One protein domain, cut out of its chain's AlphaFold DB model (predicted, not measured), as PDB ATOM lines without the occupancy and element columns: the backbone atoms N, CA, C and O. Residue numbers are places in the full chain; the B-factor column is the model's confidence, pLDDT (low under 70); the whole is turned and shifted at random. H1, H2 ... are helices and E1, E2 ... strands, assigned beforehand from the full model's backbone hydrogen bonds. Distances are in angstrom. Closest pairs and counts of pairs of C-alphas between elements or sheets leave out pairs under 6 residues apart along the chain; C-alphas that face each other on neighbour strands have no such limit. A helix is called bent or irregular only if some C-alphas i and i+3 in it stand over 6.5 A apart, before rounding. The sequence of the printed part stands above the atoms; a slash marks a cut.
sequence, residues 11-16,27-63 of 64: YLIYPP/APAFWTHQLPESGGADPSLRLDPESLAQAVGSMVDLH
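AT A GLANCE: This is residues 11 to 16 and 27 to 63 of the 64 residues of an uncharacterized protein of Chloroflexi bacterium (UniProt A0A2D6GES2). Picture one helix, H1, over one face of a small two-stranded antiparallel ribbon, E1 and E2, with the long loop of residues 34 to 48 reaching away past one end of the ribbon and folding back to the start of the helix. This loop makes one end of the longest axis and the last residues of the printed part make the other. The printed part has 43 residues with two named strands and one named helix, in the order E1, E2, H1; under half of the residues are in named elements, and the class is mixed, helices and strands. The whole is loose, with a radius of gyration of the C-alphas of 11.6 A, and flat in outline, with spans of 39 by 22 by 11 A.

IN THESE COORDINATES: Find C-alpha 11 at (151.268, 171.587, 112.657); from there strand E1, residues 11 to 13, runs 6.7 A from first to last C-alpha. Past the cut, look for strand E2 at residues 30 to 33, which begins at C-alpha 30 at (143.292, 169.543, 111.842) and spans 10.8 A. Residues 34 to 48 hold no named element, though residues 37 to 39 and 43 to 45 are short runs of helix. Helix H1 then takes residues 49 to 61 and covers 18.4 A, ending with C-alpha 61 at (136.071, 172.487, 124.916).

HOW THE PARTS SIT: Begin with the sheet, where E1 and E2 are antiparallel neighbours with 176 degrees between their N-to-C directions. The C-alphas of Leu 12 and Trp 31 face each other at 4.6 A. Look for N 11 and O 32, 2.8 A apart, and N 13 and O 30, 2.9 A apart; both pairs are within hydrogen-bond range. Now turn to H1, which is not bent: its closest C-alpha pair with E2 is Phe 30 and Ala 55, 6.8 A apart. With E1, the closest C-alphas are those of Ile 13 and Val 56, at 7.3 A. In H1 every O i to N i+4 pair is within hydrogen-bond range.

THE WHOLE: Look for the two C-alphas farthest apart, Ser 38 and His 63, at 38.6 A. The link from E1 to E2 runs across the cut: residues 17 to 26 are not printed, and C-alphas 16 and 27 are 12.7 A apart. From E2 to H1 there is a long link of 15 residues. The mean pLDDT of the printed part of this model is 88.7, and residues 62 to 63 are under 70.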
ATOM      1  N   TYR A  11     152.004 171.727 111.406       92.19
ATOM      2  CA  TYR A  11     151.268 171.587 112.657       92.19
ATOM      3  C   TYR A  11     150.167 170.544 112.470       92.19
ATOM      4  O   TYR A  11     149.357 170.661 111.552       92.19
ATOM      5  N   LEU A  12     150.130 169.533 113.340       93.38
ATOM      6  CA  LEU A  12     149.142 168.451 113.336       93.38
ATOM      7  C   LEU A  12     148.428 168.447 114.689       93.38
ATOM      8  O   LEU A  12     149.089 168.353 115.724       93.38
ATOM      9  N   ILE A  13     147.099 168.529 114.692       93.12
ATOM     10  CA  ILE A  13     146.290 168.470 115.912       93.12
ATOM     11  C   ILE A  13     145.509 167.158 115.935       93.12
ATOM     12  O   ILE A  13     144.769 166.829 115.003       93.12
ATOM     13  N   TYR A  14     145.657 166.426 117.035       92.38
ATOM     14  CA  TYR A  14     144.961 165.172 117.294       92.38
ATOM     15  C   TYR A  14     143.973 165.341 118.451       92.38
ATOM     16  O   TYR A  14     144.329 165.970 119.450       92.38
ATOM     17  N   PRO A  15     142.765 164.754 118.358       88.75
ATOM     18  CA  PRO A  15     141.838 164.713 119.480       88.75
ATOM     19  C   PRO A  15     142.452 164.020 120.708       88.75
ATOM     20  O   PRO A  15     143.269 163.103 120.557       88.75
ATOM     21  N   PRO A  16     142.017 164.381 121.925       87.81
ATOM     22  CA  PRO A  16     142.321 163.619 123.130       87.81
ATOM     23  C   PRO A  16     141.996 162.126 122.983       87.81
ATOM     24  O   PRO A  16     141.030 161.730 122.335       87.81
ATOM     25  N   ALA A  27     144.881 159.790 111.630       90.94
ATOM     26  CA  ALA A  27     144.656 161.030 110.903       90.94
ATOM     27  C   ALA A  27     144.533 162.194 111.903       90.94
ATOM     28  O   ALA A  27     143.849 162.044 112.924       90.94
ATOM     29  N   PRO A  28     145.181 163.343 111.649       93.56
ATOM     30  CA  PRO A  28     144.935 164.539 112.436       93.56
ATOM     31  C   PRO A  28     143.507 165.030 112.176       93.56
ATOM     32  O   PRO A  28     142.978 164.890 111.073       93.56
ATOM     33  N   ALA A  29     142.888 165.639 113.180       93.19
ATOM     34  CA  ALA A  29     141.601 166.306 112.993       93.19
ATOM     35  C   ALA A  29     141.758 167.677 112.328       93.19
ATOM     36  O   ALA A  29     140.829 168.173 111.697       93.19
ATOM     37  N   PHE A  30     142.932 168.288 112.479       94.81
ATOM     38  CA  PHE A  30     143.292 169.543 111.842       94.81
ATOM     39  C   PHE A  30     144.785 169.552 111.535       94.81
ATOM     40  O   PHE A  30     145.590 169.044 112.323       94.81
ATOM     41  N   TRP A  31     145.164 170.157 110.414       94.88
ATOM     42  CA  TRP A  31     146.562 170.420 110.121       94.88
ATOM     43  C   TRP A  31     146.750 171.679 109.279       94.88
ATOM     44  O   TRP A  31     145.854 172.093 108.548       94.88
ATOM     45  N   THR A  32     147.929 172.282 109.400       95.44
ATOM     46  CA  THR A  32     148.336 173.477 108.652       95.44
ATOM     47  C   THR A  32     149.861 173.523 108.510       95.44
ATOM     48  O   THR A  32     150.565 172.797 109.217       95.44
ATOM     49  N   HIS A  33     150.399 174.337 107.597       93.69
ATOM     50  CA  HIS A  33     151.835 174.389 107.317       93.69
ATOM     51  C   HIS A  33     152.378 175.794 107.015       93.69
ATOM     52  O   HIS A  33     151.658 176.693 106.592       93.69
ATOM     53  N   GLN A  34     153.691 175.983 107.152       91.25
ATOM     54  CA  GLN A  34     154.410 177.215 106.785       91.25
ATOM     55  C   GLN A  34     155.254 177.070 105.508       91.25
ATOM     56  O   GLN A  34     156.029 177.966 105.170       91.25
ATOM     57  N   LEU A  35     155.078 175.964 104.775       89.12
ATOM     58  CA  LEU A  35     155.809 175.692 103.537       89.12
ATOM     59  C   LEU A  35     155.591 176.782 102.467       89.12
ATOM     60  O   LEU A  35     154.484 177.315 102.341       89.12
ATOM     61  N   PRO A  36     156.630 177.101 101.672       84.00
ATOM     62  CA  PRO A  36     156.519 178.059 100.579       84.00
ATOM     63  C   PRO A  36     155.626 177.518  99.457       84.00
ATOM     64  O   PRO A  36     155.653 176.328  99.150       84.00
ATOM     65  N   GLU A  37     154.910 178.411  98.772       79.56
ATOM     66  CA  GLU A  37     154.031 178.062  97.642       79.56
ATOM     67  C   GLU A  37     154.790 177.372  96.496       79.56
ATOM     68  O   GLU A  37     154.271 176.467  95.847       79.56
ATOM     69  N   SER A  38     156.064 177.725  96.294       84.38
ATOM     70  CA  SER A  38     156.937 177.070  95.312       84.38
ATOM     71  C   SER A  38     157.259 175.607  95.643       84.38
ATOM     72  O   SER A  38     157.781 174.896  94.788       84.38
ATOM     73  N   GLY A  39     156.958 175.150  96.861       80.25
ATOM     74  CA  GLY A  39     157.149 173.773  97.311       80.25
ATOM     75  C   GLY A  39     156.025 172.815  96.914       80.25
ATOM     76  O   GLY A  39     156.109 171.638  97.251       80.25
ATOM     77  N   GLY A  40     154.975 173.290  96.230       84.12
ATOM     78  CA  GLY A  40     153.830 172.463  95.823       84.12
ATOM     79  C   GLY A  40     152.893 172.069  96.969       84.12
ATOM     80  O   GLY A  40     152.029 171.216  96.782       84.12
ATOM     81  N   ALA A  41     153.067 172.672  98.147       87.19
ATOM     82  CA  ALA A  41     152.157 172.516  99.274       87.19
ATOM     83  C   ALA A  41     150.837 173.256  99.006       87.19
ATOM     84  O   ALA A  41     150.827 174.272  98.309       87.19
ATOM     85  N   ASP A  42     149.732 172.744  99.549       89.88
ATOM     86  CA  ASP A  42     148.401 173.312  99.330       89.88
ATOM     87  C   ASP A  42     148.296 174.709  99.973       89.88
ATOM     88  O   ASP A  42     148.283 174.825 101.199       89.88
ATOM     89  N   PRO A  43     148.181 175.795  99.188       90.00
ATOM     90  CA  PRO A  43     148.157 177.147  99.736       90.00
ATOM     91  C   PRO A  43     146.943 177.408 100.637       90.00
ATOM     92  O   PRO A  43     147.006 178.304 101.477       90.00
ATOM     93  N   SER A  44     145.861 176.630 100.506       91.88
ATOM     94  CA  SER A  44     144.684 176.747 101.374       91.88
ATOM     95  C   SER A  44     144.931 176.262 102.804       91.88
ATOM     96  O   SER A  44     144.176 176.609 103.707       91.88
ATOM     97  N   LEU A  45     146.009 175.503 103.022       93.00
ATOM     98  CA  LEU A  45     146.403 174.958 104.321       93.00
ATOM     99  C   LEU A  45     147.580 175.712 104.938       93.00
ATOM    100  O   LEU A  45     148.145 175.273 105.945       93.00
ATOM    101  N   ARG A  46     147.955 176.855 104.359       93.38
ATOM    102  CA  ARG A  46     148.989 177.725 104.908       93.38
ATOM    103  C   ARG A  46     148.575 178.255 106.284       93.38
ATOM    104  O   ARG A  46     147.403 178.530 106.513       93.38
ATOM    105  N   LEU A  47     149.547 178.392 107.188       92.88
ATOM    106  CA  LEU A  47     149.312 178.784 108.575       92.88
ATOM    107  C   LEU A  47     148.543 180.097 108.670       92.88
ATOM    108  O   LEU A  47     149.080 181.165 108.375       92.88
ATOM    109  N   ASP A  48     147.334 179.975 109.199       93.38
ATOM    110  CA  ASP A  48     146.533 181.060 109.733       93.38
ATOM    111  C   ASP A  48     146.475 180.920 111.271       93.38
ATOM    112  O   ASP A  48     145.951 179.923 111.783       93.38
ATOM    113  N   PRO A  49     147.066 181.862 112.034       91.38
ATOM    114  CA  PRO A  49     147.144 181.751 113.490       91.38
ATOM    115  C   PRO A  49     145.784 181.680 114.194       91.38
ATOM    116  O   PRO A  49     145.673 181.010 115.222       91.38
ATOM    117  N   GLU A  50     144.758 182.349 113.664       95.38
ATOM    118  CA  GLU A  50     143.410 182.359 114.243       95.38
ATOM    119  C   GLU A  50     142.735 180.995 114.071       95.38
ATOM    120  O   GLU A  50     142.241 180.417 115.040       95.38
ATOM    121  N   SER A  51     142.828 180.421 112.875       94.12
ATOM    122  CA  SER A  51     142.336 179.081 112.558       94.12
ATOM    123  C   SER A  51     143.014 178.015 113.417       94.12
ATOM    124  O   SER A  51     142.347 177.116 113.931       94.12
ATOM    125  N   LEU A  52     144.333 178.128 113.628       93.25
ATOM    126  CA  LEU A  52     145.061 177.220 114.513       93.25
ATOM    127  C   LEU A  52     144.570 177.338 115.963       93.25
ATOM    128  O   LEU A  52     144.308 176.320 116.606       93.25
ATOM    129  N   ALA A  53     144.418 178.561 116.478       93.44
ATOM    130  CA  ALA A  53     143.923 178.794 117.833       93.44
ATOM    131  C   ALA A  53     142.491 178.268 118.020       93.44
ATOM    132  O   ALA A  53     142.207 177.604 119.019       93.44
ATOM    133  N   GLN A  54     141.611 178.490 117.041       94.88
ATOM    134  CA  GLN A  54     140.245 177.971 117.047       94.88
ATOM    135  C   GLN A  54     140.216 176.438 117.028       94.88
ATOM    136  O   GLN A  54     139.441 175.830 117.773       94.88
ATOM    137  N   ALA A  55     141.057 175.801 116.208       93.25
ATOM    138  CA  ALA A  55     141.151 174.346 116.153       93.25
ATOM    139  C   ALA A  55     141.608 173.761 117.499       93.25
ATOM    140  O   ALA A  55     141.015 172.793 117.973       93.25
ATOM    141  N   VAL A  56     142.600 174.380 118.153       91.19
ATOM    142  CA  VAL A  56     143.042 173.981 119.499       91.19
ATOM    143  C   VAL A  56     141.924 174.172 120.529       91.19
ATOM    144  O   VAL A  56     141.626 173.236 121.269       91.19
ATOM    145  N   GLY A  57     141.277 175.342 120.561       91.50
ATOM    146  CA  GLY A  57     140.202 175.640 121.515       91.50
ATOM    147  C   GLY A  57     139.030 174.666 121.401       91.50
ATOM    148  O   GLY A  57     138.627 174.065 122.393       91.50
ATOM    149  N   SER A  58     138.580 174.393 120.172       89.00
ATOM    150  CA  SER A  58     137.485 173.447 119.909       89.00
ATOM    151  C   SER A  58     137.760 172.053 120.485       89.00
ATOM    152  O   SER A  58     136.844 171.377 120.944       89.00
ATOM    153  N   MET A  59     139.019 171.606 120.478       84.81
ATOM    154  CA  MET A  59     139.389 170.293 121.014       84.81
ATOM    155  C   MET A  59     139.403 170.230 122.536       84.81
ATOM    156  O   MET A  59     139.095 169.175 123.097       84.81
ATOM    157  N   VAL A  60     139.767 171.334 123.184       81.06
ATOM    158  CA  VAL A  60     139.767 171.459 124.645       81.06
ATOM    159  C   VAL A  60     138.330 171.528 125.168       81.06
ATOM    160  O   VAL A  60     137.984 170.804 126.103       81.06
ATOM    161  N   ASP A  61     137.472 172.310 124.513       77.12
ATOM    162  CA  ASP A  61     136.071 172.487 124.916       77.12
ATOM    163  C   ASP A  61     135.237 171.207 124.732       77.12
ATOM    164  O   ASP A  61     134.354 170.925 125.536       77.12
ATOM    165  N   LEU A  62     135.551 170.375 123.730       60.66
ATOM    166  CA  LEU A  62     134.916 169.061 123.521       60.66
ATOM    167  C   LEU A  62     135.131 168.065 124.679       60.66
ATOM    168  O   LEU A  62     134.443 167.046 124.729       60.66
ATOM    169  N   HIS A  63     136.093 168.323 125.567       55.19
ATOM    170  CA  HIS A  63     136.491 167.419 126.651       55.19
ATOM    171  C   HIS A  63     136.364 168.049 128.050       55.19
ATOM    172  O   HIS A  63     136.896 167.485 129.009       55.19
TER     173      HIS A  63